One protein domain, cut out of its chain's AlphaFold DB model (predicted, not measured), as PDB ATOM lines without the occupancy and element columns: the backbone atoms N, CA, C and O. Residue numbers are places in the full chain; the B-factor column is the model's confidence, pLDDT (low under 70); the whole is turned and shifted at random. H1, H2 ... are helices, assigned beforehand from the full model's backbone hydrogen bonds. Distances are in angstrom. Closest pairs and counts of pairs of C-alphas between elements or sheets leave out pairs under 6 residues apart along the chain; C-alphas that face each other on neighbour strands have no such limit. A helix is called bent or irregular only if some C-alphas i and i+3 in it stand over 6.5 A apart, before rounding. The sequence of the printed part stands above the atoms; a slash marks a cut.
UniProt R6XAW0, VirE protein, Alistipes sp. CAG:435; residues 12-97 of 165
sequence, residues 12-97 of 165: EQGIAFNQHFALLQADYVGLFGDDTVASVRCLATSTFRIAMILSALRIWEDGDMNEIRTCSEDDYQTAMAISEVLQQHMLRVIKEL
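AT A GLANCE: This is residues 12 to 97 of the 165 residues of the protein "VirE protein" of Alistipes sp. CAG:435 (UniProt R6XAW0). Three helices make a loose up-and-down bundle, each running against the one before it; H1 meets the long H2 near their linked ends and splays away toward residue 12, while H3 folds back along H2. You see 86 residues, H1, H2, H3 in order, all helix, no named strand. It is loose, radius of gyration of the C-alphas 15.0 A, spanning 46 by 25 by 16 A.

HOW THE PARTS SIT: H1, residues 12 to 32, touches H2, residues 34 to 62, with residues 21 to 29 alone; look at C-alphas 25 and 40, the closest, 5.9 A apart. This hairpin has a shallow tilt of 30 degrees. H2 and H3, residues 73 to 96, form another hairpin, touching closest at C-alphas 51 and 79, 5.2 A, at a shallow tilt of 31 degrees. H1 and H3 are close but not clearly touching: C-alphas 32 and 94, the closest, are 7.8 A apart. In H1 and H3 every O i to N i+4 pair is within hydrogen-bond range; in H2, 20 of 25.

IN THESE COORDINATES: Find C-alpha 12 at (-0.864, 22.560, 31.954); H1 runs 29.7 A. H2 runs 43.7 A and is only just irregular: C-alphas 35 and 38 are 6.7 A apart. H3 runs 35.0 A to C-alpha 96 at (-1.644, 44.385, 60.868).

THE WHOLE: The C-alphas of Gly 33 and Gly 63 are farthest apart, 47.0 A. The printed part has no cut; neither link is long. Residues 65 to 67 have pLDDT under 70.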
ATOM      1  N   GLU A  12      -1.417  21.209  31.864       79.94
ATOM      2  CA  GLU A  12      -0.864  22.560  31.954       79.94
ATOM      3  C   GLU A  12      -1.516  23.474  33.013       79.94
ATOM      4  O   GLU A  12      -0.803  23.984  33.872       79.94
ATOM      5  N   GLN A  13      -2.842  23.648  33.036       85.31
ATOM      6  CA  GLN A  13      -3.552  24.479  34.029       85.31
ATOM      7  C   GLN A  13      -3.345  23.973  35.469       85.31
ATOM      8  O   GLN A  13      -3.232  24.749  36.419       85.31
ATOM      9  N   GLY A  14      -3.302  22.651  35.662       88.88
ATOM     10  CA  GLY A  14      -3.057  22.031  36.970       88.88
ATOM     11  C   GLY A  14      -1.637  22.278  37.451       88.88
ATOM     12  O   GLY A  14      -1.420  22.631  38.611       88.88
ATOM     13  N   ILE A  15      -0.677  22.138  36.539       90.25
ATOM     14  CA  ILE A  15       0.726  22.449  36.789       90.25
ATOM     15  C   ILE A  15       0.891  23.939  37.110       90.25
ATOM     16  O   ILE A  15       1.457  24.248  38.156       90.25
ATOM     17  N   ALA A  16       0.338  24.838  36.294       89.00
ATOM     18  CA  ALA A  16       0.427  26.287  36.481       89.00
ATOM     19  C   ALA A  16      -0.167  26.732  37.826       89.00
ATOM     20  O   ALA A  16       0.475  27.456  38.587       89.00
ATOM     21  N   PHE A  17      -1.351  26.223  38.183       95.06
ATOM     22  CA  PHE A  17      -1.977  26.487  39.477       95.06
ATOM     23  C   PHE A  17      -1.096  26.031  40.648       95.06
ATOM     24  O   PHE A  17      -0.848  26.786  41.590       95.06
ATOM     25  N   ASN A  18      -0.594  24.794  40.592       94.25
ATOM     26  CA  ASN A  18       0.240  24.245  41.656       94.25
ATOM     27  C   ASN A  18       1.571  24.997  41.779       94.25
ATOM     28  O   ASN A  18       2.011  25.270  42.894       94.25
ATOM     29  N   GLN A  19       2.192  25.360  40.654       92.00
ATOM     30  CA  GLN A  19       3.412  26.165  40.621       92.00
ATOM     31  C   GLN A  19       3.177  27.546  41.236       92.00
ATOM     32  O   GLN A  19       3.934  27.944  42.122       92.00
ATOM     33  N   HIS A  20       2.097  28.233  40.853       94.00
ATOM     34  CA  HIS A  20       1.734  29.534  41.411       94.00
ATOM     35  C   HIS A  20       1.598  29.477  42.940       94.00
ATOM     36  O   HIS A  20       2.268  30.225  43.654       94.00
ATOM     37  N   PHE A  21       0.792  28.554  43.475       95.75
ATOM     38  CA  PHE A  21       0.574  28.474  44.924       95.75
ATOM     39  C   PHE A  21       1.777  27.919  45.698       95.75
ATOM     40  O   PHE A  21       1.953  28.267  46.868       95.75
ATOM     41  N   ALA A  22       2.633  27.108  45.069       93.44
ATOM     42  CA  ALA A  22       3.901  26.689  45.662       93.44
ATOM     43  C   ALA A  22       4.864  27.875  45.820       93.44
ATOM     44  O   ALA A  22       5.437  28.061  46.896       93.44
ATOM     45  N   LEU A  23       4.992  28.705  44.779       90.38
ATOM     46  CA  LEU A  23       5.790  29.930  44.804       90.38
ATOM     47  C   LEU A  23       5.241  30.934  45.820       90.38
ATOM     48  O   LEU A  23       6.009  31.473  46.618       90.38
ATOM     49  N   LEU A  24       3.920  31.125  45.849       92.38
ATOM     50  CA  LEU A  24       3.258  32.020  46.795       92.38
ATOM     51  C   LEU A  24       3.468  31.581  48.252       92.38
ATOM     52  O   LEU A  24       3.753  32.406  49.118       92.38
ATOM     53  N   GLN A  25       3.358  30.278  48.531       94.31
ATOM     54  CA  GLN A  25       3.599  29.742  49.871       94.31
ATOM     55  C   GLN A  25       5.061  29.934  50.279       94.31
ATOM     56  O   GLN A  25       5.321  30.354  51.404       94.31
ATOM     57  N   ALA A  26       6.007  29.647  49.378       87.56
ATOM     58  CA  ALA A  26       7.431  29.834  49.641       87.56
ATOM     59  C   ALA A  26       7.762  31.300  49.964       87.56
ATOM     60  O   ALA A  26       8.503  31.555  50.915       87.56
ATOM     61  N   ASP A  27       7.160  32.253  49.246       84.75
ATOM     62  CA  ASP A  27       7.306  33.677  49.556       84.75
ATOM     63  C   ASP A  27       6.755  34.019  50.923       84.75
ATOM     64  O   ASP A  27       7.452  34.613  51.737       84.75
ATOM     65  N   TYR A  28       5.506  33.653  51.200       87.06
ATOM     66  CA  TYR A  28       4.861  34.057  52.443       87.06
ATOM     67  C   TYR A  28       5.560  33.447  53.658       87.06
ATOM     68  O   TYR A  28       5.744  34.140  54.656       87.06
ATOM     69  N   VAL A  29       6.048  32.212  53.541       86.62
ATOM     70  CA  VAL A  29       6.901  31.587  54.557       86.62
ATOM     71  C   VAL A  29       8.219  32.342  54.711       86.62
ATOM     72  O   VAL A  29       8.592  32.695  55.829       86.62
ATOM     73  N   GLY A  30       8.913  32.638  53.609       78.38
ATOM     74  CA  GLY A  30      10.188  33.358  53.646       78.38
ATOM     75  C   GLY A  30      10.074  34.791  54.179       78.38
ATOM     76  O   GLY A  30      11.026  35.306  54.763       78.38
ATOM     77  N   LEU A  31       8.916  35.426  53.992       78.44
ATOM     78  CA  LEU A  31       8.651  36.816  54.356       78.44
ATOM     79  C   LEU A  31       8.037  36.968  55.755       78.44
ATOM     80  O   LEU A  31       8.363  37.911  56.472       78.44
ATOM     81  N   PHE A  32       7.137  36.071  56.149       80.94
ATOM     82  CA  PHE A  32       6.282  36.240  57.330       80.94
ATOM     83  C   PHE A  32       6.291  35.030  58.275       80.94
ATOM     84  O   PHE A  32       5.695  35.101  59.346       80.94
ATOM     85  N   GLY A  33       6.981  33.946  57.915       82.69
ATOM     86  CA  GLY A  33       7.080  32.724  58.710       82.69
ATOM     87  C   GLY A  33       6.005  31.678  58.402       82.69
ATOM     88  O   GLY A  33       5.064  31.899  57.632       82.69
ATOM     89  N   ASP A  34       6.166  30.510  59.028       86.31
ATOM     90  CA  ASP A  34       5.391  29.293  58.748       86.31
ATOM     91  C   ASP A  34       3.889  29.418  59.053       86.31
ATOM     92  O   ASP A  34       3.074  28.716  58.449       86.31
ATOM     93  N   ASP A  35       3.490  30.355  59.916       84.56
ATOM     94  CA  ASP A  35       2.084  30.594  60.274       84.56
ATOM     95  C   ASP A  35       1.223  31.019  59.067       84.56
ATOM     96  O   ASP A  35      -0.003  30.886  59.072       84.56
ATOM     97  N   THR A  36       1.853  31.476  57.980       89.56
ATOM     98  CA  THR A  36       1.165  31.857  56.738       89.56
ATOM     99  C   THR A  36       0.771  30.686  55.841       89.56
ATOM    100  O   THR A  36      -0.085  30.851  54.965       89.56
ATOM    101  N   VAL A  37       1.333  29.490  56.059       91.69
ATOM    102  CA  VAL A  37       1.091  28.304  55.219       91.69
ATOM    103  C   VAL A  37      -0.394  27.963  55.150       91.69
ATOM    104  O   VAL A  37      -0.922  27.670  54.075       91.69
ATOM    105  N   ALA A  38      -1.087  28.020  56.291       92.25
ATOM    106  CA  ALA A  38      -2.517  27.742  56.355       92.25
ATOM    107  C   ALA A  38      -3.316  28.731  55.492       92.25
ATOM    108  O   ALA A  38      -4.162  28.311  54.703       92.25
ATOM    109  N   SER A  39      -2.998  30.024  55.575       93.50
ATOM    110  CA  SER A  39      -3.668  31.083  54.815       93.50
ATOM    111  C   SER A  39      -3.504  30.904  53.305       93.50
ATOM    112  O   SER A  39      -4.497  30.954  52.575       93.50
ATOM    113  N   VAL A  40      -2.287  30.612  52.833       95.69
ATOM    114  CA  VAL A  40      -2.028  30.389  51.399       95.69
ATOM    115  C   VAL A  40      -2.755  29.142  50.884       95.69
ATOM    116  O   VAL A  40      -3.364  29.175  49.816       95.69
ATOM    117  N   ARG A  41      -2.781  28.048  51.654       95.81
ATOM    118  CA  ARG A  41      -3.507  26.821  51.265       95.81
ATOM    119  C   ARG A  41      -5.022  27.008  51.245       95.81
ATOM    120  O   ARG A  41      -5.703  26.452  50.377       95.81
ATOM    121  N   CYS A  42      -5.555  27.787  52.185       96.31
ATOM    122  CA  CYS A  42      -6.959  28.184  52.187       96.31
ATOM    123  C   CYS A  42      -7.298  29.023  50.951       96.31
ATOM    124  O   CYS A  42      -8.334  28.778  50.327       96.31
ATOM    125  N   LEU A  43      -6.418  29.949  50.556       97.25
ATOM    126  CA  LEU A  43      -6.579  30.725  49.328       97.25
ATOM    127  C   LEU A  43      -6.589  29.820  48.093       97.25
ATOM    128  O   LEU A  43      -7.561  29.864  47.350       97.25
ATOM    129  N   ALA A  44      -5.609  28.921  47.945       97.06
ATOM    130  CA  ALA A  44      -5.573  27.951  46.846       97.06
ATOM    131  C   ALA A  44      -6.881  27.144  46.761       97.06
ATOM    132  O   ALA A  44      -7.541  27.076  45.725       97.06
ATOM    133  N   THR A  45      -7.319  26.582  47.890       97.19
ATOM    134  CA  THR A  45      -8.562  25.797  47.949       97.19
ATOM    135  C   THR A  45      -9.784  26.632  47.557       97.19
ATOM    136  O   THR A  45     -10.694  26.123  46.902       97.19
ATOM    137  N   SER A  46      -9.813  27.907  47.943       97.44
ATOM    138  CA  SER A  46     -10.908  28.822  47.609       97.44
ATOM    139  C   SER A  46     -10.894  29.189  46.127       97.44
ATOM    140  O   SER A  46     -11.936  29.105  45.486       97.44
ATOM    141  N   THR A  47      -9.728  29.493  45.554       97.56
ATOM    142  CA  THR A  47      -9.553  29.769  44.120       97.56
ATOM    143  C   THR A  47      -9.991  28.588  43.262       97.56
ATOM    144  O   THR A  47     -10.763  28.766  42.325       97.56
ATOM    145  N   PHE A  48      -9.600  27.367  43.632       95.38
ATOM    146  CA  PHE A  48     -10.052  26.157  42.944       95.38
ATOM    147  C   PHE A  48     -11.581  26.005  42.978       95.38
ATOM    148  O   PHE A  48     -12.208  25.700  41.966       95.38
ATOM    149  N   ARG A  49     -12.210  26.261  44.133       95.69
ATOM    150  CA  ARG A  49     -13.676  26.225  44.254       95.69
ATOM    151  C   ARG A  49     -14.350  27.310  43.421       95.69
ATOM    152  O   ARG A  49     -15.377  27.026  42.819       95.69
ATOM    153  N   ILE A  50     -13.784  28.516  43.368       96.69
ATOM    154  CA  ILE A  50     -14.291  29.609  42.529       96.69
ATOM    155  C   ILE A  50     -14.247  29.197  41.054       96.69
ATOM    156  O   ILE A  50     -15.274  29.291  40.391       96.69
ATOM    157  N   ALA A  51     -13.129  28.646  40.570       94.75
ATOM    158  CA  ALA A  51     -13.011  28.158  39.191       94.75
ATOM    159  C   ALA A  51     -14.081  27.100  38.852       94.75
ATOM    160  O   ALA A  51     -14.736  27.176  37.811       94.75
ATOM    161  N   MET A  52     -14.338  26.155  39.766       91.38
ATOM    162  CA  MET A  52     -15.414  25.169  39.597       91.38
ATOM    163  C   MET A  52     -16.813  25.795  39.598       91.38
ATOM    164  O   MET A  52     -17.673  25.368  38.831       91.38
ATOM    165  N   ILE A  53     -17.060  26.788  40.458       93.62
ATOM    166  CA  ILE A  53     -18.345  27.494  40.510       93.62
ATOM    167  C   ILE A  53     -18.580  28.246  39.197       93.62
ATOM    168  O   ILE A  53     -19.658  28.110  38.628       93.62
ATOM    169  N   LEU A  54     -17.580  28.967  38.686       92.88
ATOM    170  CA  LEU A  54     -17.655  29.654  37.391       92.88
ATOM    171  C   LEU A  54     -17.943  28.664  36.252       92.88
ATOM    172  O   LEU A  54     -18.892  28.846  35.492       92.88
ATOM    173  N   SER A  55     -17.239  27.527  36.245       89.38
ATOM    174  CA  SER A  55     -17.476  26.441  35.282       89.38
ATOM    175  C   SER A  55     -18.904  25.892  35.338       89.38
ATOM    176  O   SER A  55     -19.480  25.542  34.310       89.38
ATOM    177  N   ALA A  56     -19.488  25.800  36.535       88.25
ATOM    178  CA  ALA A  56     -20.865  25.356  36.717       88.25
ATOM    179  C   ALA A  56     -21.887  26.426  36.299       88.25
ATOM    180  O   ALA A  56     -22.949  26.075  35.788       88.25
ATOM    181  N   LEU A  57     -21.586  27.714  36.482       88.75
ATOM    182  CA  LEU A  57     -22.467  28.807  36.060       88.75
ATOM    183  C   LEU A  57     -22.619  28.865  34.532       88.75
ATOM    184  O   LEU A  57     -23.732  29.094  34.061       88.75
ATOM    185  N   ARG A  58     -21.577  28.516  33.761       83.81
ATOM    186  CA  ARG A  58     -21.663  28.387  32.290       83.81
ATOM    187  C   ARG A  58     -22.689  27.362  31.797       83.81
ATOM    188  O   ARG A  58     -23.132  27.444  30.655       83.81
ATOM    189  N   ILE A  59     -23.138  26.423  32.638       77.12
ATOM    190  CA  ILE A  59     -24.232  25.497  32.277       77.12
ATOM    191  C   ILE A  59     -25.495  26.280  31.901       77.12
ATOM    192  O   ILE A  59     -26.200  25.911  30.963       77.12
ATOM    193  N   TRP A  60     -25.771  27.367  32.623       71.38
ATOM    194  CA  TRP A  60     -26.919  28.229  32.354       71.38
ATOM    195  C   TRP A  60     -26.766  29.056  31.073       71.38
ATOM    196  O   TRP A  60     -27.775  29.430  30.483       71.38
ATOM    197  N   GLU A  61     -25.534  29.332  30.648       74.62
ATOM    198  CA  GLU A  61     -25.235  30.171  29.483       74.62
ATOM    199  C   GLU A  61     -25.272  29.362  28.182       74.62
ATOM    200  O   GLU A  61     -25.928  29.763  27.222       74.62
ATOM    201  N   ASP A  62     -24.641  28.184  28.176       75.69
ATOM    202  CA  ASP A  62     -24.504  27.364  26.965       75.69
ATOM    203  C   ASP A  62     -25.667  26.373  26.776       75.69
ATOM    204  O   ASP A  62     -25.815  25.773  25.711       75.69
ATOM    205  N   GLY A  63     -26.456  26.120  27.829       70.31
ATOM    206  CA  GLY A  63     -27.534  25.121  27.842       70.31
ATOM    207  C   GLY A  63     -27.065  23.659  27.772       70.31
ATOM    208  O   GLY A  63     -27.891  22.746  27.756       70.31
ATOM    209  N   ASP A  64     -25.751  23.418  27.742       70.31
ATOM    210  CA  ASP A  64     -25.166  22.082  27.679       70.31
ATOM    211  C   ASP A  64     -25.103  21.428  29.077       70.31
ATOM    212  O   ASP A  64     -24.344  21.839  29.961       70.31
ATOM    213  N   MET A  65     -25.910  20.380  29.259       68.12
ATOM    214  CA  MET A  65     -26.014  19.582  30.486       68.12
ATOM    215  C   MET A  65     -25.148  18.312  30.463       68.12
ATOM    216  O   MET A  65     -25.486  17.328  31.125       68.12
ATOM    217  N   ASN A  66     -24.046  18.297  29.710       67.44
ATOM    218  CA  ASN A  66     -23.062  17.216  29.776       67.44
ATOM    219  C   ASN A  66     -22.653  16.906  31.232       67.44
ATOM    220  O   ASN A  66     -22.378  17.805  32.031       67.44
ATOM    221  N   GLU A  67     -22.585  15.615  31.582       65.19
ATOM    222  CA  GLU A  67     -22.309  15.160  32.956       65.19
ATOM    223  C   GLU A  67     -20.890  15.508  33.445       65.19
ATOM    224  O   GLU A  67     -20.656  15.589  34.656       65.19
ATOM    225  N   ILE A  68     -19.961  15.730  32.506       71.75
ATOM    226  CA  ILE A  68     -18.559  16.073  32.748       71.75
ATOM    227  C   ILE A  68     -18.273  17.420  32.083       71.75
ATOM    228  O   ILE A  68     -18.293  17.541  30.860       71.75
ATOM    229  N   ARG A  69     -17.985  18.432  32.905       74.88
ATOM    230  CA  ARG A  69     -17.574  19.770  32.472       74.88
ATOM    231  C   ARG A  69     -16.160  20.034  32.962       74.88
ATOM    232  O   ARG A  69     -15.847  19.776  34.122       74.88
ATOM    233  N   THR A  70     -15.333  20.570  32.077       83.44
ATOM    234  CA  THR A  70     -13.969  20.995  32.386       83.44
ATOM    235  C   THR A  70     -13.928  22.499  32.632       83.44
ATOM    236  O   THR A  70     -14.679  23.268  32.017       83.44
ATOM    237  N   CYS A  71     -13.025  22.916  33.519       87.62
ATOM    238  CA  CYS A  71     -12.710  24.326  33.711       87.62
ATOM    239  C   CYS A  71     -12.221  24.915  32.388       87.62
ATOM    240  O   CYS A  71     -11.313  24.362  31.766       87.62
ATOM    241  N   SER A  72     -12.856  25.993  31.928       89.62
ATOM    242  CA  SER A  72     -12.345  26.718  30.764       89.62
ATOM    243  C   SER A  72     -11.162  27.586  31.168       89.62
ATOM    244  O   SER A  72     -10.934  27.827  32.355       89.62
ATOM    245  N   GLU A  73     -10.410  28.057  30.176       90.62
ATOM    246  CA  GLU A  73      -9.344  29.025  30.422       90.62
ATOM    247  C   GLU A  73      -9.899  30.324  31.021       90.62
ATOM    248  O   GLU A  73      -9.350  30.826  31.994       90.62
ATOM    249  N   ASP A  74     -11.044  30.808  30.533       91.50
ATOM    250  CA  ASP A  74     -11.661  32.041  31.030       91.50
ATOM    251  C   ASP A  74     -12.096  31.925  32.499       91.50
ATOM    252  O   ASP A  74     -11.851  32.840  33.290       91.50
ATOM    253  N   ASP A  75     -12.674  30.789  32.912       92.69
ATOM    254  CA  ASP A  75     -13.016  30.558  34.326       92.69
ATOM    255  C   ASP A  75     -11.766  30.504  35.203       92.69
ATOM    256  O   ASP A  75     -11.759  31.027  36.322       92.69
ATOM    257  N   TYR A  76     -10.714  29.848  34.703       93.88
ATOM    258  CA  TYR A  76      -9.449  29.709  35.407       93.88
ATOM    259  C   TYR A  76      -8.802  31.078  35.619       93.88
ATOM    260  O   TYR A  76      -8.527  31.450  36.762       93.88
ATOM    261  N   GLN A  77      -8.638  31.858  34.551       94.88
ATOM    262  CA  GLN A  77      -8.061  33.200  34.607       94.88
ATOM    263  C   GLN A  77      -8.902  34.140  35.475       94.88
ATOM    264  O   GLN A  77      -8.359  34.881  36.296       94.88
ATOM    265  N   THR A  78     -10.232  34.048  35.395       96.44
ATOM    266  CA  THR A  78     -11.131  34.824  36.263       96.44
ATOM    267  C   THR A  78     -10.936  34.465  37.738       96.44
ATOM    268  O   THR A  78     -10.829  35.349  38.591       96.44
ATOM    269  N   ALA A  79     -10.847  33.173  38.069       97.12
ATOM    270  CA  ALA A  79     -10.599  32.730  39.437       97.12
ATOM    271  C   ALA A  79      -9.215  33.168  39.950       97.12
ATOM    272  O   ALA A  79      -9.097  33.564  41.115       97.12
ATOM    273  N   MET A  80      -8.188  33.128  39.096       97.12
ATOM    274  CA  MET A  80      -6.839  33.601  39.419       97.12
ATOM    275  C   MET A  80      -6.815  35.113  39.672       97.12
ATOM    276  O   MET A  80      -6.308  35.530  40.711       97.12
ATOM    277  N   ALA A  81      -7.473  35.921  38.838       97.12
ATOM    278  CA  ALA A  81      -7.590  37.368  39.046       97.12
ATOM    279  C   ALA A  81      -8.294  37.717  40.373       97.12
ATOM    280  O   ALA A  81      -7.867  38.607  41.110       97.12
ATOM    281  N   ILE A  82      -9.346  36.974  40.741       97.81
ATOM    282  CA  ILE A  82      -9.978  37.112  42.065       97.81
ATOM    283  C   ILE A  82      -8.984  36.741  43.178       97.81
ATOM    284  O   ILE A  82      -8.922  37.416  44.209       97.81
ATOM    285  N   SER A  83      -8.194  35.681  42.978       96.94
ATOM    286  CA  SER A  83      -7.177  35.235  43.934       96.94
ATOM    287  C   SER A  83      -6.120  36.301  44.215       96.94
ATOM    288  O   SER A  83      -5.775  36.512  45.375       96.94
ATOM    289  N   GLU A  84      -5.667  37.032  43.198       93.69
ATOM    290  CA  GLU A  84      -4.680  38.108  43.344       93.69
ATOM    291  C   GLU A  84      -5.183  39.233  44.261       93.69
ATOM    292  O   GLU A  84      -4.455  39.722  45.131       93.69
ATOM    293  N   VAL A  85      -6.459  39.606  44.146       95.62
ATOM    294  CA  VAL A  85      -7.071  40.604  45.039       95.62
ATOM    295  C   VAL A  85      -7.160  40.063  46.471       95.62
ATOM    296  O   VAL A  85      -6.798  40.748  47.433       95.62
ATOM    297  N   LEU A  86      -7.579  38.806  46.638       96.06
ATOM    298  CA  LEU A  86      -7.626  38.150  47.949       96.06
ATOM    299  C   LEU A  86      -6.233  38.019  48.580       96.06
ATOM    300  O   LEU A  86      -6.083  38.199  49.792       96.06
ATOM    301  N   GLN A  87      -5.205  37.769  47.773       92.69
ATOM    302  CA  GLN A  87      -3.809  37.733  48.191       92.69
ATOM    303  C   GLN A  87      -3.364  39.091  48.753       92.69
ATOM    304  O   GLN A  87      -2.734  39.136  49.815       92.69
ATOM    305  N   GLN A  88      -3.720  40.205  48.101       87.50
ATOM    306  CA  GLN A  88      -3.418  41.556  48.595       87.50
ATOM    307  C   GLN A  88      -4.096  41.839  49.944       87.50
ATOM    308  O   GLN A  88      -3.468  42.398  50.851       87.50
ATOM    309  N   HIS A  89      -5.353  41.422  50.109       90.44
ATOM    310  CA  HIS A  89      -6.069  41.546  51.380       90.44
ATOM    311  C   HIS A  89      -5.448  40.688  52.482       90.44
ATOM    312  O   HIS A  89      -5.240  41.179  53.592       90.44
ATOM    313  N   MET A  90      -5.083  39.444  52.169       89.56
ATOM    314  CA  MET A  90      -4.363  38.565  53.090       89.56
ATOM    315  C   MET A  90      -3.057  39.216  53.557       89.56
ATOM    316  O   MET A  90      -2.768  39.236  54.751       89.56
ATOM    317  N   LEU A  91      -2.300  39.812  52.633       85.62
ATOM    318  CA  LEU A  91      -1.072  40.546  52.939       85.62
ATOM    319  C   LEU A  91      -1.307  41.720  53.884       85.62
ATOM    320  O   LEU A  91      -0.505  41.944  54.784       85.62
ATOM    321  N   ARG A  92      -2.388  42.481  53.687       84.31
ATOM    322  CA  ARG A  92      -2.742  43.587  54.584       84.31
ATOM    323  C   ARG A  92      -3.006  43.079  56.001       84.31
ATOM    324  O   ARG A  92      -2.419  43.607  56.935       84.31
ATOM    325  N   VAL A  93      -3.810  42.025  56.142       86.94
ATOM    326  CA  VAL A  93      -4.123  41.435  57.452       86.94
ATOM    327  C   VAL A  93      -2.857  40.925  58.140       86.94
ATOM    328  O   VAL A  93      -2.629  41.246  59.301       86.94
ATOM    329  N   ILE A  94      -1.986  40.207  57.424       83.06
ATOM    330  CA  ILE A  94      -0.716  39.710  57.978       83.06
ATOM    331  C   ILE A  94       0.159  40.863  58.499       83.06
ATOM    332  O   ILE A  94       0.785  40.720  59.545       83.06
ATOM    333  N   LYS A  95       0.180  42.016  57.816       75.31
ATOM    334  CA  LYS A  95       0.933  43.204  58.261       75.31
ATOM    335  C   LYS A  95       0.361  43.861  59.520       75.31
ATOM    336  O   LYS A  95       1.107  44.519  60.238       75.31
ATOM    337  N   GLU A  96      -0.944  43.746  59.746       79.62
ATOM    338  CA  GLU A  96      -1.644  44.385  60.868       79.62
ATOM    339  C   GLU A  96      -1.673  43.508  62.129       79.62
ATOM    340  O   GLU A  96      -1.881  44.019  63.232       79.62
ATOM    341  N   LEU A  97      -1.445  42.198  61.993       74.12
ATOM    342  CA  LEU A  97      -1.422  41.283  63.128       74.12
ATOM    343  C   LEU A  97      -0.154  41.491  63.982       74.12
ATOM    344  O   LEU A  97       0.960  41.473  63.455       74.12
TER     345      LEU A  97